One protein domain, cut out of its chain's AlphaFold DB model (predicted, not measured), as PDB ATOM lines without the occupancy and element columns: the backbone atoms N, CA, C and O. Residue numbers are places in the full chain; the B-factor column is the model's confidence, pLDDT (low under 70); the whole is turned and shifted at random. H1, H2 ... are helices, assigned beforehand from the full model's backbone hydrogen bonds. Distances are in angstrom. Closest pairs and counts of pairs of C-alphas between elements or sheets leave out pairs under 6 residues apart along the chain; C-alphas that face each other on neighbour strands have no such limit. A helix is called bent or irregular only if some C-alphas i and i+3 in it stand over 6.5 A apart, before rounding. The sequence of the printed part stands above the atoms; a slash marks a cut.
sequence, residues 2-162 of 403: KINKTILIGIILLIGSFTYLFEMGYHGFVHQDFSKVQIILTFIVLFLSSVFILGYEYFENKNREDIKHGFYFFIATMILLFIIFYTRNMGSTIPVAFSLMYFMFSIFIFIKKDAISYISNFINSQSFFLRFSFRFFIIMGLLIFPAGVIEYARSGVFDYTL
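This is residues 2 to 162 of the 403 residues of an uncharacterized protein of Candidatus Nanohaloarchaeota archaeon (UniProt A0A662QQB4). Bent H6 runs in the hollow of a curved wall of H1 to H4; H5 makes a corner with H4. The printed part, 161 residues with six named helices, is all helix. It is compact, radius of gyration of the C-alphas 16.6 A, spanning 51 by 38 by 23 A.

H6, residues 128 to 155, one helix by hydrogen bonds, is bent, C-alphas 143 and 146 being 6.7 A apart; its arms are H6a to 143, H6b from 146. H6b ends at (73.894, 104.436, 119.504). H1, 5 to 31, starts at (118.568, 112.552, 129.082) and measures 37.9 A; H2 is 36 to 60, H3 64 to 88, H4 93 to 111, H5 113 to 123.

H1, H2, H3 and H6a form a side-by-side bundle. H6a touches H4, closest C-alphas Ser 106 and Ile 138, 6.2 A, steep tilt 58 degrees. Every O i to N i+4 pair is within hydrogen-bond range except in H3, 20 of 21.

The printed part has no cut, its links are tight; 35 residues have pLDDT under 70.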
ATOM      1  N   LYS A   2     120.218 119.130 121.018       58.22
ATOM      2  CA  LYS A   2     120.682 118.060 121.907       58.22
ATOM      3  C   LYS A   2     119.608 117.837 122.966       58.22
ATOM      4  O   LYS A   2     119.418 118.681 123.831       58.22
ATOM      5  N   ILE A   3     118.869 116.741 122.847       65.88
ATOM      6  CA  ILE A   3     117.884 116.353 123.855       65.88
ATOM      7  C   ILE A   3     118.662 115.779 125.033       65.88
ATOM      8  O   ILE A   3     119.343 114.762 124.901       65.88
ATOM      9  N   ASN A   4     118.603 116.471 126.169       76.56
ATOM     10  CA  ASN A   4     119.180 115.986 127.414       76.56
ATOM     11  C   ASN A   4     118.446 114.704 127.853       76.56
ATOM     12  O   ASN A   4     117.236 114.578 127.652       76.56
ATOM     13  N   LYS A   5     119.157 113.765 128.490       77.50
ATOM     14  CA  LYS A   5     118.568 112.552 129.082       77.50
ATOM     15  C   LYS A   5     117.397 112.892 130.011       77.50
ATOM     16  O   LYS A   5     116.411 112.165 130.033       77.50
ATOM     17  N   THR A   6     117.462 114.026 130.705       71.88
ATOM     18  CA  THR A   6     116.381 114.497 131.580       71.88
ATOM     19  C   THR A   6     115.105 114.857 130.815       71.88
ATOM     20  O   THR A   6     114.015 114.501 131.252       71.88
ATOM     21  N   ILE A   7     115.223 115.473 129.632       71.19
ATOM     22  CA  ILE A   7     114.071 115.777 128.763       71.19
ATOM     23  C   ILE A   7     113.433 114.476 128.267       71.19
ATOM     24  O   ILE A   7     112.212 114.349 128.280       71.19
ATOM     25  N   LEU A   8     114.247 113.487 127.879       74.62
ATOM     26  CA  LEU A   8     113.754 112.164 127.485       74.62
ATOM     27  C   LEU A   8     112.958 111.500 128.619       74.62
ATOM     28  O   LEU A   8     111.861 111.005 128.377       74.62
ATOM     29  N   ILE A   9     113.474 111.533 129.851       75.38
ATOM     30  CA  ILE A   9     112.768 111.010 131.030       75.38
ATOM     31  C   ILE A   9     111.451 111.763 131.244       75.38
ATOM     32  O   ILE A   9     110.423 111.125 131.444       75.38
ATOM     33  N   GLY A  10     111.445 113.094 131.131       72.88
ATOM     34  CA  GLY A  10     110.224 113.899 131.230       72.88
ATOM     35  C   GLY A  10     109.167 113.519 130.189       72.88
ATOM     36  O   GLY A  10     108.000 113.359 130.535       72.88
ATOM     37  N   ILE A  11     109.566 113.296 128.931       71.81
ATOM     38  CA  ILE A  11     108.663 112.825 127.866       71.81
ATOM     39  C   ILE A  11     108.112 111.436 128.202       71.81
ATOM     40  O   ILE A  11     106.911 111.212 128.071       71.81
ATOM     41  N   ILE A  12     108.964 110.511 128.651       75.31
ATOM     42  CA  ILE A  12     108.554 109.146 129.013       75.31
ATOM     43  C   ILE A  12     107.574 109.168 130.190       75.31
ATOM     44  O   ILE A  12     106.544 108.501 130.130       75.31
ATOM     45  N   LEU A  13     107.846 109.965 131.227       73.88
ATOM     46  CA  LEU A  13     106.959 110.126 132.383       73.88
ATOM     47  C   LEU A  13     105.627 110.768 131.993       73.88
ATOM     48  O   LEU A  13     104.577 110.331 132.466       73.88
ATOM     49  N   LEU A  14     105.650 111.767 131.109       73.69
ATOM     50  CA  LEU A  14     104.440 112.423 130.632       73.69
ATOM     51  C   LEU A  14     103.578 111.458 129.813       73.69
ATOM     52  O   LEU A  14     102.401 111.278 130.117       73.69
ATOM     53  N   ILE A  15     104.165 110.817 128.799       73.75
ATOM     54  CA  ILE A  15     103.467 109.831 127.967       73.75
ATOM     55  C   ILE A  15     102.955 108.695 128.843       73.75
ATOM     56  O   ILE A  15     101.820 108.270 128.683       73.75
ATOM     57  N   GLY A  16     103.749 108.260 129.816       70.75
ATOM     58  CA  GLY A  16     103.352 107.251 130.777       70.75
ATOM     59  C   GLY A  16     102.147 107.613 131.618       70.75
ATOM     60  O   GLY A  16     101.205 106.833 131.728       70.75
ATOM     61  N   SER A  17     102.166 108.821 132.173       70.75
ATOM     62  CA  SER A  17     101.051 109.365 132.942       70.75
ATOM     63  C   SER A  17      99.797 109.484 132.078       70.75
ATOM     64  O   SER A  17      98.705 109.182 132.550       70.75
ATOM     65  N   PHE A  18      99.941 109.857 130.801       69.88
ATOM     66  CA  PHE A  18      98.818 109.894 129.865       69.88
ATOM     67  C   PHE A  18      98.307 108.522 129.478       69.88
ATOM     68  O   PHE A  18      97.096 108.349 129.451       69.88
ATOM     69  N   THR A  19      99.174 107.556 129.188       68.94
ATOM     70  CA  THR A  19      98.741 106.191 128.890       68.94
ATOM     71  C   THR A  19      98.006 105.611 130.076       68.94
ATOM     72  O   THR A  19      96.927 105.064 129.894       68.94
ATOM     73  N   TYR A  20      98.530 105.808 131.284       69.69
ATOM     74  CA  TYR A  20      97.844 105.394 132.496       69.69
ATOM     75  C   TYR A  20      96.491 106.101 132.638       69.69
ATOM     76  O   TYR A  20      95.483 105.431 132.821       69.69
ATOM     77  N   LEU A  21      96.414 107.426 132.448       69.00
ATOM     78  CA  LEU A  21      95.145 108.171 132.451       69.00
ATOM     79  C   LEU A  21      94.159 107.650 131.398       69.00
ATOM     80  O   LEU A  21      92.968 107.550 131.674       69.00
ATOM     81  N   PHE A  22      94.635 107.316 130.204       66.31
ATOM     82  CA  PHE A  22      93.810 106.810 129.116       66.31
ATOM     83  C   PHE A  22      93.327 105.395 129.360       66.31
ATOM     84  O   PHE A  22      92.162 105.114 129.121       66.31
ATOM     85  N   GLU A  23      94.198 104.505 129.816       66.25
ATOM     86  CA  GLU A  23      93.866 103.121 130.130       66.25
ATOM     87  C   GLU A  23      92.909 103.072 131.317       66.25
ATOM     88  O   GLU A  23      91.887 102.399 131.245       66.25
ATOM     89  N   MET A  24      93.152 103.891 132.341       64.50
ATOM     90  CA  MET A  24      92.237 104.074 133.464       64.50
ATOM     91  C   MET A  24      90.909 104.668 133.003       64.50
ATOM     92  O   MET A  24      89.840 104.147 133.305       64.50
ATOM     93  N   GLY A  25      90.962 105.719 132.194       62.09
ATOM     94  CA  GLY A  25      89.777 106.310 131.606       62.09
ATOM     95  C   GLY A  25      88.963 105.281 130.838       62.09
ATOM     96  O   GLY A  25      87.769 105.145 131.078       62.09
ATOM     97  N   TYR A  26      89.620 104.520 129.970       63.00
ATOM     98  CA  TYR A  26      89.027 103.536 129.079       63.00
ATOM     99  C   TYR A  26      88.491 102.302 129.822       63.00
ATOM    100  O   TYR A  26      87.362 101.888 129.569       63.00
ATOM    101  N   HIS A  27      89.212 101.769 130.811       63.94
ATOM    102  CA  HIS A  27      88.667 100.752 131.717       63.94
ATOM    103  C   HIS A  27      87.465 101.294 132.489       63.94
ATOM    104  O   HIS A  27      86.481 100.580 132.666       63.94
ATOM    105  N   GLY A  28      87.488 102.569 132.881       59.28
ATOM    106  CA  GLY A  28      86.330 103.219 133.477       59.28
ATOM    107  C   GLY A  28      85.199 103.371 132.481       59.28
ATOM    108  O   GLY A  28      84.037 103.285 132.867       59.28
ATOM    109  N   PHE A  29      85.512 103.598 131.197       56.78
ATOM    110  CA  PHE A  29      84.569 103.615 130.068       56.78
ATOM    111  C   PHE A  29      83.805 102.315 129.963       56.78
ATOM    112  O   PHE A  29      82.575 102.340 129.982       56.78
ATOM    113  N   VAL A  30      84.524 101.206 129.997       58.72
ATOM    114  CA  VAL A  30      83.936  99.900 129.730       58.72
ATOM    115  C   VAL A  30      83.330  99.246 130.977       58.72
ATOM    116  O   VAL A  30      82.268  98.643 130.870       58.72
ATOM    117  N   HIS A  31      83.950  99.368 132.154       62.66
ATOM    118  CA  HIS A  31      83.578  98.546 133.315       62.66
ATOM    119  C   HIS A  31      82.788  99.262 134.415       62.66
ATOM    120  O   HIS A  31      82.324  98.592 135.321       62.66
ATOM    121  N   GLN A  32      82.621 100.590 134.385       61.41
ATOM    122  CA  GLN A  32      81.998 101.381 135.473       61.41
ATOM    123  C   GLN A  32      82.630 101.230 136.882       61.41
ATOM    124  O   GLN A  32      82.252 101.956 137.795       61.41
ATOM    125  N   ASP A  33      83.648 100.388 137.057       61.56
ATOM    126  CA  ASP A  33      84.196  99.994 138.363       61.56
ATOM    127  C   ASP A  33      85.267 100.942 138.927       61.56
ATOM    128  O   ASP A  33      86.102 100.550 139.747       61.56
ATOM    129  N   PHE A  34      85.288 102.213 138.515       63.91
ATOM    130  CA  PHE A  34      86.311 103.121 139.026       63.91
ATOM    131  C   PHE A  34      86.019 103.543 140.451       63.91
ATOM    132  O   PHE A  34      85.105 104.324 140.733       63.91
ATOM    133  N   SER A  35      86.894 103.110 141.357       72.44
ATOM    134  CA  SER A  35      86.972 103.745 142.661       72.44
ATOM    135  C   SER A  35      87.353 105.217 142.463       72.44
ATOM    136  O   SER A  35      88.259 105.562 141.700       72.44
ATOM    137  N   LYS A  36      86.688 106.118 143.191       77.44
ATOM    138  CA  LYS A  36      87.046 107.549 143.215       77.44
ATOM    139  C   LYS A  36      88.541 107.755 143.515       77.44
ATOM    140  O   LYS A  36      89.151 108.686 142.998       77.44
ATOM    141  N   VAL A  37      89.131 106.842 144.292       74.94
ATOM    142  CA  VAL A  37      90.556 106.799 144.645       74.94
ATOM    143  C   VAL A  37      91.451 106.688 143.410       74.94
ATOM    144  O   VAL A  37      92.416 107.434 143.296       74.94
ATOM    145  N   GLN A  38      91.123 105.809 142.463       70.75
ATOM    146  CA  GLN A  38      91.905 105.615 141.239       70.75
ATOM    147  C   GLN A  38      91.920 106.858 140.347       70.75
ATOM    148  O   GLN A  38      92.971 107.221 139.814       70.75
ATOM    149  N   ILE A  39      90.778 107.540 140.221       74.88
ATOM    150  CA  ILE A  39      90.694 108.816 139.500       74.88
ATOM    151  C   ILE A  39      91.596 109.837 140.199       74.88
ATOM    152  O   ILE A  39      92.503 110.377 139.577       74.88
ATOM    153  N   ILE A  40      91.419 110.039 141.509       79.31
ATOM    154  CA  ILE A  40      92.218 110.997 142.289       79.31
ATOM    155  C   ILE A  40      93.720 110.714 142.151       79.31
ATOM    156  O   ILE A  40      94.480 111.625 141.835       79.31
ATOM    157  N   LEU A  41      94.148 109.460 142.316       76.69
ATOM    158  CA  LEU A  41      95.555 109.070 142.212       76.69
ATOM    159  C   LEU A  41      96.132 109.374 140.824       76.69
ATOM    160  O   LEU A  41      97.236 109.900 140.714       76.69
ATOM    161  N   THR A  42      95.369 109.100 139.766       74.00
ATOM    162  CA  THR A  42      95.780 109.388 138.386       74.00
ATOM    163  C   THR A  42      95.991 110.887 138.171       74.00
ATOM    164  O   THR A  42      97.003 111.304 137.607       74.00
ATOM    165  N   PHE A  43      95.070 111.714 138.670       81.12
ATOM    166  CA  PHE A  43      95.184 113.169 138.589       81.12
ATOM    167  C   PHE A  43      96.345 113.709 139.433       81.12
ATOM    168  O   PHE A  43      97.030 114.629 138.991       81.12
ATOM    169  N   ILE A  44      96.630 113.104 140.589       81.44
ATOM    170  CA  ILE A  44      97.810 113.432 141.400       81.44
ATOM    171  C   ILE A  44      99.098 113.115 140.633       81.44
ATOM    172  O   ILE A  44      99.977 113.968 140.560       81.44
ATOM    173  N   VAL A  45      99.215 111.933 140.022       77.69
ATOM    174  CA  VAL A  45     100.412 111.548 139.250       77.69
ATOM    175  C   VAL A  45     100.624 112.479 138.056       77.69
ATOM    176  O   VAL A  45     101.745 112.930 137.815       77.69
ATOM    177  N   LEU A  46      99.553 112.819 137.336       79.19
ATOM    178  CA  LEU A  46      99.621 113.742 136.206       79.19
ATOM    179  C   LEU A  46      99.986 115.170 136.658       79.19
ATOM    180  O   LEU A  46     100.798 115.830 136.005       79.19
ATOM    181  N   PHE A  47      99.470 115.622 137.804       82.50
ATOM    182  CA  PHE A  47      99.844 116.901 138.410       82.50
ATOM    183  C   PHE A  47     101.322 116.921 138.814       82.50
ATOM    184  O   PHE A  47     102.056 117.815 138.395       82.50
ATOM    185  N   LEU A  48     101.785 115.911 139.556       81.00
ATOM    186  CA  LEU A  48     103.172 115.799 140.013       81.00
ATOM    187  C   LEU A  48     104.158 115.726 138.846       81.00
ATOM    188  O   LEU A  48     105.162 116.436 138.853       81.00
ATOM    189  N   SER A  49     103.846 114.931 137.819       76.62
ATOM    190  CA  SER A  49     104.664 114.838 136.604       76.62
ATOM    191  C   SER A  49     104.839 116.199 135.944       76.62
ATOM    192  O   SER A  49     105.894 116.521 135.414       76.62
ATOM    193  N   SER A  50     103.826 117.046 136.030       78.62
ATOM    194  CA  SER A  50     103.813 118.313 135.312       78.62
ATOM    195  C   SER A  50     104.419 119.441 136.119       78.62
ATOM    196  O   SER A  50     105.116 120.275 135.552       78.62
ATOM    197  N   VAL A  51     104.258 119.415 137.444       81.56
ATOM    198  CA  VAL A  51     105.065 120.235 138.355       81.56
ATOM    199  C   VAL A  51     106.545 119.911 138.177       81.56
ATOM    200  O   VAL A  51     107.349 120.831 138.057       81.56
ATOM    201  N   PHE A  52     106.909 118.627 138.098       81.31
ATOM    202  CA  PHE A  52     108.291 118.211 137.865       81.31
ATOM    203  C   PHE A  52     108.829 118.765 136.543       81.31
ATOM    204  O   PHE A  52     109.906 119.358 136.516       81.31
ATOM    205  N   ILE A  53     108.067 118.630 135.457       76.50
ATOM    206  CA  ILE A  53     108.535 119.065 134.141       76.50
ATOM    207  C   ILE A  53     108.603 120.592 134.035       76.50
ATOM    208  O   ILE A  53     109.607 121.122 133.566       76.50
ATOM    209  N   LEU A  54     107.591 121.311 134.525       80.62
ATOM    210  CA  LEU A  54     107.612 122.775 134.558       80.62
ATOM    211  C   LEU A  54     108.715 123.303 135.482       80.62
ATOM    212  O   LEU A  54     109.343 124.307 135.163       80.62
ATOM    213  N   GLY A  55     108.984 122.620 136.598       82.62
ATOM    214  CA  GLY A  55     110.083 122.943 137.507       82.62
ATOM    215  C   GLY A  55     111.454 122.737 136.863       82.62
ATOM    216  O   GLY A  55     112.321 123.602 136.975       82.62
ATOM    217  N   TYR A  56     111.637 121.634 136.132       81.50
ATOM    218  CA  TYR A  56     112.846 121.384 135.348       81.50
ATOM    219  C   TYR A  56     113.052 122.465 134.281       81.50
ATOM    220  O   TYR A  56     114.133 123.036 134.157       81.50
ATOM    221  N   GLU A  57     111.992 122.805 133.552       78.38
ATOM    222  CA  GLU A  57     112.045 123.818 132.506       78.38
ATOM    223  C   GLU A  57     112.285 125.226 133.065       78.38
ATOM    224  O   GLU A  57     113.013 126.010 132.462       78.38
ATOM    225  N   TYR A  58     111.749 125.523 134.250       82.81
ATOM    226  CA  TYR A  58     112.043 126.745 134.997       82.81
ATOM    227  C   TYR A  58     113.496 126.851 135.435       82.81
ATOM    228  O   TYR A  58     114.060 127.945 135.443       82.81
ATOM    229  N   PHE A  59     114.106 125.727 135.793       83.69
ATOM    230  CA  PHE A  59     115.510 125.699 136.160       83.69
ATOM    231  C   PHE A  59     116.425 125.890 134.941       83.69
ATOM    232  O   PHE A  59     117.423 126.604 135.029       83.69
ATOM    233  N   GLU A  60     116.087 125.281 133.801       80.56
ATOM    234  CA  GLU A  60     116.937 125.304 132.606       80.56
ATOM    235  C   GLU A  60     116.760 126.580 131.759       80.56
ATOM    236  O   GLU A  60     117.741 127.105 131.225       80.56
ATOM    237  N   ASN A  61     115.546 127.137 131.669       76.62
ATOM    238  CA  ASN A  61     115.265 128.325 130.859       76.62
ATOM    239  C   ASN A  61     115.183 129.608 131.698       76.62
ATOM    240  O   ASN A  61     114.371 129.747 132.607       76.62
ATOM    241  N   LYS A  62     115.961 130.627 131.309       74.56
ATOM    242  CA  LYS A  62     115.922 131.960 131.944       74.56
ATOM    243  C   LYS A  62     114.646 132.764 131.638       74.56
ATOM    244  O   LYS A  62     114.406 133.768 132.308       74.56
ATOM    245  N   ASN A  63     113.838 132.363 130.650       72.62
ATOM    246  CA  ASN A  63     112.633 133.105 130.268       72.62
ATOM    247  C   ASN A  63     111.425 132.719 131.139       72.62
ATOM    248  O   ASN A  63     110.754 131.720 130.893       72.62
ATOM    249  N   ARG A  64     111.144 133.521 132.173       77.25
ATOM    250  CA  ARG A  64     110.112 133.219 133.184       77.25
ATOM    251  C   ARG A  64     108.669 133.403 132.704       77.25
ATOM    252  O   ARG A  64     107.767 132.887 133.363       77.25
ATOM    253  N   GLU A  65     108.422 134.142 131.621       77.38
ATOM    254  CA  GLU A  65     107.048 134.426 131.172       77.38
ATOM    255  C   GLU A  65     106.388 133.227 130.485       77.38
ATOM    256  O   GLU A  65     105.261 132.873 130.836       77.38
ATOM    257  N   ASP A  66     107.112 132.530 129.607       71.38
ATOM    258  CA  ASP A  66     106.602 131.348 128.893       71.38
ATOM    259  C   ASP A  66     106.128 130.256 129.868       71.38
ATOM    260  O   ASP A  66     105.092 129.616 129.671       71.38
ATOM    261  N   ILE A  67     106.849 130.098 130.982       77.44
ATOM    262  CA  ILE A  67     106.558 129.095 132.013       77.44
ATOM    263  C   ILE A  67     105.258 129.415 132.751       77.44
ATOM    264  O   ILE A  67     104.493 128.500 133.058       77.44
ATOM    265  N   LYS A  68     104.963 130.699 133.007       78.62
ATOM    266  CA  LYS A  68     103.696 131.098 133.642       78.62
ATOM    267  C   LYS A  68     102.515 130.698 132.768       78.62
ATOM    268  O   LYS A  68     101.581 130.063 133.253       78.62
ATOM    269  N   HIS A  69     102.569 131.026 131.478       76.31
ATOM    270  CA  HIS A  69     101.515 130.646 130.539       76.31
ATOM    271  C   HIS A  69     101.392 129.124 130.417       76.31
ATOM    272  O   HIS A  69     100.278 128.598 130.384       76.31
ATOM    273  N   GLY A  70     102.522 128.415 130.418       73.25
ATOM    274  CA  GLY A  70     102.537 126.961 130.392       73.25
ATOM    275  C   GLY A  70     101.892 126.309 131.605       73.25
ATOM    276  O   GLY A  70     101.079 125.397 131.451       73.25
ATOM    277  N   PHE A  71     102.177 126.827 132.797       79.19
ATOM    278  CA  PHE A  71     101.545 126.383 134.033       79.19
ATOM    279  C   PHE A  71     100.025 126.578 133.992       79.19
ATOM    280  O   PHE A  71      99.283 125.635 134.265       79.19
ATOM    281  N   TYR A  72      99.538 127.756 133.580       78.81
ATOM    282  CA  TYR A  72      98.096 128.008 133.481       78.81
ATOM    283  C   TYR A  72      97.401 127.095 132.476       78.81
ATOM    284  O   TYR A  72      96.349 126.537 132.786       78.81
ATOM    285  N   PHE A  73      97.993 126.909 131.294       74.50
ATOM    286  CA  PHE A  73      97.465 125.983 130.295       74.50
ATOM    287  C   PHE A  73      97.375 124.559 130.853       74.50
ATOM    288  O   PHE A  73      96.366 123.873 130.673       74.50
ATOM    289  N   PHE A  74      98.416 124.125 131.563       75.75
ATOM    290  CA  PHE A  74      98.475 122.785 132.115       75.75
ATOM    291  C   PHE A  74      97.418 122.563 133.206       75.75
ATOM    292  O   PHE A  74      96.659 121.596 133.141       75.75
ATOM    293  N   ILE A  75      97.296 123.496 134.157       80.81
ATOM    294  CA  ILE A  75      96.262 123.460 135.201       80.81
ATOM    295  C   ILE A  75      94.860 123.489 134.588       80.81
ATOM    296  O   ILE A  75      94.015 122.683 134.971       80.81
ATOM    297  N   ALA A  76      94.610 124.355 133.601       78.88
ATOM    298  CA  ALA A  76      93.324 124.409 132.909       78.88
ATOM    299  C   ALA A  76      92.991 123.076 132.219       78.88
ATOM    300  O   ALA A  76      91.874 122.577 132.347       78.88
ATOM    301  N   THR A  77      93.970 122.462 131.548       74.44
ATOM    302  CA  THR A  77      93.803 121.149 130.908       74.44
ATOM    303  C   THR A  77      93.534 120.052 131.937       74.44
ATOM    304  O   THR A  77      92.646 119.229 131.734       74.44
ATOM    305  N   MET A  78      94.242 120.057 133.070       79.44
ATOM    306  CA  MET A  78      94.009 119.117 134.169       79.44
ATOM    307  C   MET A  78      92.616 119.260 134.771       79.44
ATOM    308  O   MET A  78      91.938 118.258 134.965       79.44
ATOM    309  N   ILE A  79      92.166 120.488 135.029       82.19
ATOM    310  CA  ILE A  79      90.819 120.751 135.543       82.19
ATOM    311  C   ILE A  79      89.774 120.283 134.528       82.19
ATOM    312  O   ILE A  79      88.823 119.606 134.904       82.19
ATOM    313  N   LEU A  80      89.964 120.580 133.241       78.75
ATOM    314  CA  LEU A  80      89.038 120.160 132.193       78.75
ATOM    315  C   LEU A  80      88.948 118.632 132.090       78.75
ATOM    316  O   LEU A  80      87.846 118.090 132.067       78.75
ATOM    317  N   LEU A  81      90.088 117.936 132.076       75.25
ATOM    318  CA  LEU A  81      90.124 116.473 132.089       75.25
ATOM    319  C   LEU A  81      89.457 115.924 133.350       75.25
ATOM    320  O   LEU A  81      88.653 115.002 133.257       75.25
ATOM    321  N   PHE A  82      89.739 116.509 134.518       80.75
ATOM    322  CA  PHE A  82      89.130 116.094 135.779       80.75
ATOM    323  C   PHE A  82      87.615 116.217 135.708       80.75
ATOM    324  O   PHE A  82      86.917 115.274 136.057       80.75
ATOM    325  N   ILE A  83      87.106 117.334 135.191       79.31
ATOM    326  CA  ILE A  83      85.673 117.552 135.011       79.31
ATOM    327  C   ILE A  83      85.090 116.536 134.024       79.31
ATOM    328  O   ILE A  83      84.062 115.943 134.337       79.31
ATOM    329  N   ILE A  84      85.737 116.268 132.883       72.25
ATOM    330  CA  ILE A  84      85.283 115.250 131.914       72.25
ATOM    331  C   ILE A  84      85.159 113.877 132.590       72.25
ATOM    332  O   ILE A  84      84.123 113.220 132.478       72.25
ATOM    333  N   PHE A  85      86.183 113.457 133.336       71.38
ATOM    334  CA  PHE A  85      86.188 112.163 134.020       71.38
ATOM    335  C   PHE A  85      85.209 112.108 135.195       71.38
ATOM    336  O   PHE A  85      84.519 111.108 135.382       71.38
ATOM    337  N   TYR A  86      85.117 113.180 135.975       76.06
ATOM    338  CA  TYR A  86      84.266 113.258 137.155       76.06
ATOM    339  C   TYR A  86      82.780 113.324 136.790       76.06
ATOM    340  O   TYR A  86      81.968 112.587 137.348       76.06
ATOM    341  N   THR A  87      82.418 114.171 135.824       73.31
ATOM    342  CA  THR A  87      81.019 114.386 135.416       73.31
ATOM    343  C   THR A  87      80.410 113.197 134.703       73.31
ATOM    344  O   THR A  87      79.193 113.033 134.700       73.31
ATOM    345  N   ARG A  88      81.234 112.300 134.168       65.19
ATOM    346  CA  ARG A  88      80.745 111.039 133.633       65.19
ATOM    347  C   ARG A  88      80.029 110.181 134.667       65.19
ATOM    348  O   ARG A  88      79.018 109.564 134.342       65.19
ATOM    349  N   ASN A  89      80.505 110.184 135.909       67.00
ATOM    350  CA  ASN A  89      79.837 109.462 136.991       67.00
ATOM    351  C   ASN A  89      78.455 110.057 137.327       67.00
ATOM    352  O   ASN A  89      77.725 109.475 138.120       67.00
ATOM    353  N   MET A  90      78.091 111.202 136.733       69.75
ATOM    354  CA  MET A  90      76.813 111.892 136.922       69.75
ATOM    355  C   MET A  90      75.833 111.712 135.745       69.75
ATOM    356  O   MET A  90      74.701 112.175 135.841       69.75
ATOM    357  N   GLY A  91      76.231 111.046 134.649       68.88
ATOM    358  CA  GLY A  91      75.377 110.779 133.480       68.88
ATOM    359  C   GLY A  91      76.105 110.937 132.139       68.88
ATOM    360  O   GLY A  91      77.118 111.622 132.050       68.88
ATOM    361  N   SER A  92      75.595 110.313 131.070       67.31
ATOM    362  CA  SER A  92      76.244 110.284 129.742       67.31
ATOM    363  C   SER A  92      76.188 111.609 128.972       67.31
ATOM    364  O   SER A  92      77.028 111.848 128.108       67.31
ATOM    365  N   THR A  93      75.240 112.495 129.284       72.44
ATOM    366  CA  THR A  93      75.039 113.773 128.578       72.44
ATOM    367  C   THR A  93      76.085 114.829 128.934       72.44
ATOM    368  O   THR A  93      76.453 115.651 128.096       72.44
ATOM    369  N   ILE A  94      76.606 114.803 130.161       72.94
ATOM    370  CA  ILE A  94      77.552 115.811 130.647       72.94
ATOM    371  C   ILE A  94      78.943 115.654 129.985       72.94
ATOM    372  O   ILE A  94      79.468 116.648 129.476       72.94
ATOM    373  N   PRO A  95      79.519 114.439 129.855       67.69
ATOM    374  CA  PRO A  95      80.755 114.211 129.100       67.69
ATOM    375  C   PRO A  95      80.683 114.650 127.639       67.69
ATOM    376  O   PRO A  95      81.683 115.139 127.111       67.69
ATOM    377  N   VAL A  96      79.516 114.523 126.991       71.06
ATOM    378  CA  VAL A  96      79.299 115.009 125.616       71.06
ATOM    379  C   VAL A  96      79.518 116.508 125.555       71.06
ATOM    380  O   VAL A  96      80.287 116.979 124.721       71.06
ATOM    381  N   ALA A  97      78.868 117.255 126.450       76.81
ATOM    382  CA  ALA A  97      78.955 118.708 126.479       76.81
ATOM    383  C   ALA A  97      80.402 119.175 126.694       76.81
ATOM    384  O   ALA A  97      80.885 120.037 125.961       76.81
ATOM    385  N   PHE A  98      81.130 118.559 127.631       75.75
ATOM    386  CA  PHE A  98      82.536 118.898 127.868       75.75
ATOM    387  C   PHE A  98      83.461 118.472 126.725       75.75
ATOM    388  O   PHE A  98      84.371 119.220 126.373       75.75
ATOM    389  N   SER A  99      83.215 117.319 126.099       71.69
ATOM    390  CA  SER A  99      83.981 116.872 124.926       71.69
ATOM    391  C   SER A  99      83.756 117.781 123.730       71.69
ATOM    392  O   SER A  99      84.708 118.134 123.037       71.69
ATOM    393  N   LEU A 100      82.509 118.208 123.517       77.56
ATOM    394  CA  LEU A 100      82.151 119.181 122.495       77.56
ATOM    395  C   LEU A 100      82.812 120.522 122.787       77.56
ATOM    396  O   LEU A 100      83.400 121.104 121.887       77.56
ATOM    397  N   MET A 101      82.788 120.991 124.035       79.75
ATOM    398  CA  MET A 101      83.470 122.224 124.422       79.75
ATOM    399  C   MET A 101      84.982 122.133 124.172       79.75
ATOM    400  O   MET A 101      85.562 123.058 123.609       79.75
ATOM    401  N   TYR A 102      85.611 121.005 124.513       77.88
ATOM    402  CA  TYR A 102      87.029 120.757 124.255       77.88
ATOM    403  C   TYR A 102      87.363 120.721 122.758       77.88
ATOM    404  O   TYR A 102      88.352 121.310 122.312       77.88
ATOM    405  N   PHE A 103      86.520 120.078 121.956       76.62
ATOM    406  CA  PHE A 103      86.686 120.031 120.510       76.62
ATOM    407  C   PHE A 103      86.456 121.387 119.850       76.62
ATOM    408  O   PHE A 103      87.262 121.810 119.029       76.62
ATOM    409  N   MET A 104      85.401 122.102 120.242       77.88
ATOM    410  CA  MET A 104      85.114 123.451 119.759       77.88
ATOM    411  C   MET A 104      86.234 124.415 120.139       77.88
ATOM    412  O   MET A 104      86.625 125.232 119.313       77.88
ATOM    413  N   PHE A 105      86.802 124.284 121.339       78.44
ATOM    414  CA  PHE A 105      88.004 125.012 121.741       78.44
ATOM    415  C   PHE A 105      89.196 124.667 120.839       78.44
ATOM    416  O   PHE A 105      89.858 125.568 120.331       78.44
ATOM    417  N   SER A 106      89.415 123.381 120.551       73.75
ATOM    418  CA  SER A 106      90.482 122.920 119.652       73.75
ATOM    419  C   SER A 106      90.309 123.457 118.222       73.75
ATOM    420  O   SER A 106      91.259 123.973 117.636       73.75
ATOM    421  N   ILE A 107      89.094 123.417 117.666       74.19
ATOM    422  CA  ILE A 107      88.765 123.998 116.355       74.19
ATOM    423  C   ILE A 107      88.936 125.516 116.365       74.19
ATOM    424  O   ILE A 107      89.517 126.079 115.440       74.19
ATOM    425  N   PHE A 108      88.425 126.194 117.392       77.69
ATOM    426  CA  PHE A 108      88.505 127.647 117.517       77.69
ATOM    427  C   PHE A 108      89.960 128.124 117.486       77.69
ATOM    428  O   PHE A 108      90.286 129.074 116.770       77.69
ATOM    429  N   ILE A 109      90.831 127.405 118.198       70.50
ATOM    430  CA  ILE A 109      92.282 127.587 118.172       70.50
ATOM    431  C   ILE A 109      92.842 127.470 116.747       70.50
ATOM    432  O   ILE A 109      93.675 128.284 116.355       70.50
ATOM    433  N   PHE A 110      92.374 126.498 115.960       69.62
ATOM    434  CA  PHE A 110      92.832 126.290 114.585       69.62
ATOM    435  C   PHE A 110      92.292 127.296 113.565       69.62
ATOM    436  O   PHE A 110      92.968 127.551 112.572       69.62
ATOM    437  N   ILE A 111      91.084 127.836 113.751       75.75
ATOM    438  CA  ILE A 111      90.428 128.690 112.744       75.75
ATOM    439  C   ILE A 111      90.811 130.166 112.905       75.75
ATOM    440  O   ILE A 111      91.007 130.874 111.913       75.75
ATOM    441  N   LYS A 112      90.886 130.679 114.138       75.81
ATOM    442  CA  LYS A 112      91.023 132.124 114.358       75.81
ATOM    443  C   LYS A 112      92.475 132.564 114.162       75.81
ATOM    444  O   LYS A 112      93.292 132.344 115.041       75.81
ATOM    445  N   LYS A 113      92.789 133.259 113.059       71.50
ATOM    446  CA  LYS A 113      94.149 133.762 112.742       71.50
ATOM    447  C   LYS A 113      94.846 134.490 113.900       71.50
ATOM    448  O   LYS A 113      96.032 134.267 114.114       71.50
ATOM    449  N   ASP A 114      94.127 135.300 114.677       76.06
ATOM    450  CA  ASP A 114      94.714 135.999 115.833       76.06
ATOM    451  C   ASP A 114      95.006 135.050 116.997       76.06
ATOM    452  O   ASP A 114      96.020 135.194 117.677       76.06
ATOM    453  N   ALA A 115      94.148 134.042 117.198       71.25
ATOM    454  CA  ALA A 115      94.426 132.968 118.141       71.25
ATOM    455  C   ALA A 115      95.617 132.151 117.651       71.25
ATOM    456  O   ALA A 115      96.494 131.886 118.448       71.25
ATOM    457  N   ILE A 116      95.716 131.853 116.352       64.81
ATOM    458  CA  ILE A 116      96.886 131.210 115.746       64.81
ATOM    459  C   ILE A 116      98.137 132.065 115.934       64.81
ATOM    460  O   ILE A 116      99.189 131.484 116.080       64.81
ATOM    461  N   SER A 117      98.069 133.398 115.959       70.81
ATOM    462  CA  SER A 117      99.232 134.256 116.242       70.81
ATOM    463  C   SER A 117      99.646 134.200 117.719       70.81
ATOM    464  O   SER A 117     100.809 133.983 118.042       70.81
ATOM    465  N   TYR A 118      98.688 134.299 118.643       75.25
ATOM    466  CA  TYR A 118      98.956 134.118 120.077       75.25
ATOM    467  C   TYR A 118      99.476 132.716 120.389       75.25
ATOM    468  O   TYR A 118     100.425 132.533 121.145       75.25
ATOM    469  N   ILE A 119      98.853 131.722 119.771       67.50
ATOM    470  CA  ILE A 119      99.164 130.315 119.928       67.50
ATOM    471  C   ILE A 119     100.400 129.963 119.136       67.50
ATOM    472  O   ILE A 119     101.114 129.094 119.578       67.50
ATOM    473  N   SER A 120     100.726 130.613 118.024       66.62
ATOM    474  CA  SER A 120     102.007 130.410 117.358       66.62
ATOM    475  C   SER A 120     103.104 131.032 118.187       66.62
ATOM    476  O   SER A 120     104.129 130.398 118.295       66.62
ATOM    477  N   ASN A 121     102.901 132.167 118.855       71.06
ATOM    478  CA  ASN A 121     103.873 132.686 119.816       71.06
ATOM    479  C   ASN A 121     104.033 131.735 121.012       71.06
ATOM    480  O   ASN A 121     105.153 131.447 121.416       71.06
ATOM    481  N   PHE A 122     102.936 131.159 121.508       66.12
ATOM    482  CA  PHE A 122     102.947 130.172 122.593       66.12
ATOM    483  C   PHE A 122     103.514 128.796 122.173       66.12
ATOM    484  O   PHE A 122     104.310 128.199 122.887       66.12
ATOM    485  N   ILE A 123     103.172 128.295 120.985       63.03
ATOM    486  CA  ILE A 123     103.726 127.096 120.326       63.03
ATOM    487  C   ILE A 123     105.142 127.380 119.846       63.03
ATOM    488  O   ILE A 123     105.894 126.451 119.634       63.03
ATOM    489  N   ASN A 124     105.544 128.623 119.645       64.94
ATOM    490  CA  ASN A 124     106.922 129.000 119.362       64.94
ATOM    491  C   ASN A 124     107.625 129.448 120.646       64.94
ATOM    492  O   ASN A 124     108.726 129.994 120.577       64.94
ATOM    493  N   SER A 125     107.021 129.156 121.811       69.25
ATOM    494  CA  SER A 125     107.723 129.155 123.085       69.25
ATOM    495  C   SER A 125     109.010 128.370 122.912       69.25
ATOM    496  O   SER A 125     109.040 127.326 122.246       69.25
ATOM    497  N   GLN A 126     110.083 128.859 123.523       73.38
ATOM    498  CA  GLN A 126     111.374 128.191 123.444       73.38
ATOM    499  C   GLN A 126     111.340 126.803 124.101       73.38
ATOM    500  O   GLN A 126     112.070 125.909 123.659       73.38
ATOM    501  N   SER A 127     110.431 126.573 125.055       78.38
ATOM    502  CA  SER A 127     110.264 125.285 125.733       78.38
ATOM    503  C   SER A 127     109.727 124.201 124.806       78.38
ATOM    504  O   SER A 127     108.562 124.230 124.405       78.38
ATOM    505  N   PHE A 128     110.546 123.191 124.520       81.69
ATOM    506  CA  PHE A 128     110.135 122.017 123.748       81.69
ATOM    507  C   PHE A 128     108.936 121.298 124.373       81.69
ATOM    508  O   PHE A 128     108.017 120.890 123.662       81.69
ATOM    509  N   PHE A 129     108.928 121.162 125.698       77.56
ATOM    510  CA  PHE A 129     107.916 120.379 126.386       77.56
ATOM    511  C   PHE A 129     106.518 120.986 126.262       77.56
ATOM    512  O   PHE A 129     105.539 120.270 126.032       77.56
ATOM    513  N   LEU A 130     106.426 122.310 126.361       75.88
ATOM    514  CA  LEU A 130     105.168 123.019 126.184       75.88
ATOM    515  C   LEU A 130     104.602 122.826 124.776       75.88
ATOM    516  O   LEU A 130     103.421 122.516 124.621       75.88
ATOM    517  N   ARG A 131     105.463 122.943 123.755       83.81
ATOM    518  CA  ARG A 131     105.081 122.699 122.358       83.81
ATOM    519  C   ARG A 131     104.571 121.279 122.171       83.81
ATOM    520  O   ARG A 131     103.525 121.086 121.553       83.81
ATOM    521  N   PHE A 132     105.300 120.305 122.714       86.31
ATOM    522  CA  PHE A 132     104.922 118.899 122.673       86.31
ATOM    523  C   PHE A 132     103.558 118.673 123.327       86.31
ATOM    524  O   PHE A 132     102.655 118.173 122.664       86.31
ATOM    525  N   SER A 133     103.388 119.090 124.581       82.38
ATOM    526  CA  SER A 133     102.163 118.872 125.357       82.38
ATOM    527  C   SER A 133     100.949 119.494 124.674       82.38
ATOM    528  O   SER A 133      99.923 118.839 124.509       82.38
ATOM    529  N   PHE A 134     101.076 120.738 124.208       82.69
ATOM    530  CA  PHE A 134      99.998 121.438 123.518       82.69
ATOM    531  C   PHE A 134      99.572 120.713 122.235       82.69
ATOM    532  O   PHE A 134      98.390 120.422 122.044       82.69
ATOM    533  N   ARG A 135     100.536 120.367 121.370       86.81
ATOM    534  CA  ARG A 135     100.256 119.625 120.132       86.81
ATOM    535  C   ARG A 135      99.674 118.249 120.431       86.81
ATOM    536  O   ARG A 135      98.708 117.865 119.785       86.81
ATOM    537  N   PHE A 136     100.227 117.540 121.413       87.19
ATOM    538  CA  PHE A 136      99.760 116.226 121.842       87.19
ATOM    539  C   PHE A 136      98.283 116.267 122.215       87.19
ATOM    540  O   PHE A 136      97.498 115.519 121.643       87.19
ATOM    541  N   PHE A 137      97.888 117.189 123.095       82.62
ATOM    542  CA  PHE A 137      96.496 117.334 123.506       82.62
ATOM    543  C   PHE A 137      95.574 117.657 122.341       82.62
ATOM    544  O   PHE A 137      94.552 117.001 122.172       82.62
ATOM    545  N   ILE A 138      95.955 118.617 121.504       85.00
ATOM    546  CA  ILE A 138      95.161 118.977 120.334       85.00
ATOM    547  C   ILE A 138      94.957 117.777 119.407       85.00
ATOM    548  O   ILE A 138      93.828 117.483 119.020       85.00
ATOM    549  N   ILE A 139      96.035 117.070 119.060       88.56
ATOM    550  CA  ILE A 139      95.966 115.906 118.172       88.56
ATOM    551  C   ILE A 139      95.118 114.810 118.818       88.56
ATOM    552  O   ILE A 139      94.270 114.218 118.159       88.56
ATOM    553  N   MET A 140      95.296 114.576 120.113       84.81
ATOM    554  CA  MET A 140      94.533 113.581 120.852       84.81
ATOM    555  C   MET A 140      93.036 113.925 120.881       84.81
ATOM    556  O   MET A 140      92.202 113.058 120.631       84.81
ATOM    557  N   GLY A 141      92.680 115.196 121.085       82.62
ATOM    558  CA  GLY A 141      91.304 115.682 120.986       82.62
ATOM    559  C   GLY A 141      90.696 115.499 119.601       82.62
ATOM    560  O   GLY A 141      89.559 115.044 119.485       82.62
ATOM    561  N   LEU A 142      91.472 115.782 118.551       85.69
ATOM    562  CA  LEU A 142      91.066 115.555 117.163       85.69
ATOM    563  C   LEU A 142      90.886 114.070 116.824       85.69
ATOM    564  O   LEU A 142      90.079 113.758 115.955       85.69
ATOM    565  N   LEU A 143      91.606 113.161 117.484       85.00
ATOM    566  CA  LEU A 143      91.441 111.719 117.292       85.00
ATOM    567  C   LEU A 143      90.200 111.184 118.018       85.00
ATOM    568  O   LEU A 143      89.419 110.439 117.433       85.00
ATOM    569  N   ILE A 144      90.003 111.566 119.283       82.06
ATOM    570  CA  ILE A 144      88.920 111.019 120.112       82.06
ATOM    571  C   ILE A 144      87.558 111.580 119.710       82.06
ATOM    572  O   ILE A 144      86.576 110.842 119.629       82.06
ATOM    573  N   PHE A 145      87.470 112.899 119.524       82.38
ATOM    574  CA  PHE A 145      86.175 113.566 119.472       82.38
ATOM    575  C   PHE A 145      85.317 113.155 118.268       82.38
ATOM    576  O   PHE A 145      84.163 112.782 118.490       82.38
ATOM    577  N   PRO A 146      85.826 113.170 117.016       83.94
ATOM    578  CA  PRO A 146      85.021 112.777 115.861       83.94
ATOM    579  C   PRO A 146      84.466 111.366 116.014       83.94
ATOM    580  O   PRO A 146      83.323 111.101 115.653       83.94
ATOM    581  N   ALA A 147      85.251 110.472 116.604       81.75
ATOM    582  CA  ALA A 147      84.831 109.106 116.795       81.75
ATOM    583  C   ALA A 147      83.778 108.952 117.907       81.75
ATOM    584  O   ALA A 147      82.822 108.208 117.713       81.75
ATOM    585  N   GLY A 148      83.867 109.722 118.997       80.31
ATOM    586  CA  GLY A 148      82.791 109.799 119.996       80.31
ATOM    587  C   GLY A 148      81.483 110.365 119.423       80.31
ATOM    588  O   GLY A 148      80.402 109.872 119.735       80.31
ATOM    589  N   VAL A 149      81.563 111.358 118.526       82.56
ATOM    590  CA  VAL A 149      80.384 111.901 117.822       82.56
ATOM    591  C   VAL A 149      79.752 110.869 116.895       82.56
ATOM    592  O   VAL A 149      78.529 110.742 116.883       82.56
ATOM    593  N   ILE A 150      80.562 110.136 116.125       84.50
ATOM    594  CA  ILE A 150      80.069 109.071 115.238       84.50
ATOM    595  C   ILE A 150      79.341 107.996 116.049       84.50
ATOM    596  O   ILE A 150      78.262 107.564 115.646       84.50
ATOM    597  N   GLU A 151      79.900 107.594 117.191       81.75
ATOM    598  CA  GLU A 151      79.282 106.594 118.061       81.75
ATOM    599  C   GLU A 151      77.966 107.110 118.654       81.75
ATOM    600  O   GLU A 151      76.936 106.448 118.533       81.75
ATOM    601  N   TYR A 152      77.954 108.339 119.178       82.38
ATOM    602  CA  TYR A 152      76.737 108.971 119.696       82.38
ATOM    603  C   TYR A 152      75.635 109.097 118.646       82.38
ATOM    604  O   TYR A 152      74.475 108.818 118.935       82.38
ATOM    605  N   ALA A 153      75.989 109.469 117.414       84.75
ATOM    606  CA  ALA A 153      75.034 109.576 116.316       84.75
ATOM    607  C   ALA A 153      74.373 108.229 115.964       84.75
ATOM    608  O   ALA A 153      73.273 108.223 115.414       84.75
ATOM    609  N   ARG A 154      75.024 107.098 116.270       83.00
ATOM    610  CA  ARG A 154      74.527 105.748 115.964       83.00
ATOM    611  C   ARG A 154      73.803 105.095 117.133       83.00
ATOM    612  O   ARG A 154      72.745 104.507 116.935       83.00
ATOM    613  N   SER A 155      74.387 105.156 118.326       83.00
ATOM    614  CA  SER A 155      73.894 104.436 119.504       83.00
ATOM    615  C   SER A 155      73.043 105.305 120.433       83.00
ATOM    616  O   SER A 155      72.392 104.780 121.334       83.00
ATOM    617  N   GLY A 156      73.056 106.632 120.253       82.81
ATOM    618  CA  GLY A 156      72.493 107.590 121.210       82.81
ATOM    619  C   GLY A 156      73.310 107.710 122.503       82.81
ATOM    620  O   GLY A 156      72.936 108.461 123.404       82.81
ATOM    621  N   VAL A 157      74.428 106.984 122.606       78.12
ATOM    622  CA  VAL A 157      75.319 106.969 123.764       78.12
ATOM    623  C   VAL A 157      76.693 107.431 123.317       78.12
ATOM    624  O   VAL A 157      77.262 106.937 122.350       78.12
ATOM    625  N   PHE A 158      77.235 108.419 124.021       73.50
ATOM    626  CA  PHE A 158      78.566 108.917 123.719       73.50
ATOM    627  C   PHE A 158      79.572 107.966 124.330       73.50
ATOM    628  O   PHE A 158      79.831 107.998 125.535       73.50
ATOM    629  N   ASP A 159      80.073 107.084 123.481       71.12
ATOM    630  CA  ASP A 159      81.054 106.093 123.851       71.12
ATOM    631  C   ASP A 159      82.343 106.315 123.052       71.12
ATOM    632  O   ASP A 159      82.345 106.510 121.837       71.12
ATOM    633  N   TYR A 160      83.464 106.315 123.767       69.50
ATOM    634  CA  TYR A 160      84.801 106.432 123.196       69.50
ATOM    635  C   TYR A 160      85.387 105.063 122.878       69.50
ATOM    636  O   TYR A 160      86.602 104.934 122.738       69.50
ATOM    637  N   THR A 161      84.558 104.020 122.809       66.06
ATOM    638  CA  THR A 161      85.050 102.690 122.485       66.06
ATOM    639  C   THR A 161      85.642 102.639 121.087       66.06
ATOM    640  O   THR A 161      86.592 101.889 120.934       66.06
ATOM    641  N   LEU A 162      85.219 103.487 120.131       77.00
ATOM    642  CA  LEU A 162      85.717 103.546 118.741       77.00
ATOM    643  C   LEU A 162      85.392 102.281 117.924       77.00
ATOM    644  O   LEU A 162      86.261 101.770 117.214       77.00
TER     645      LEU A 162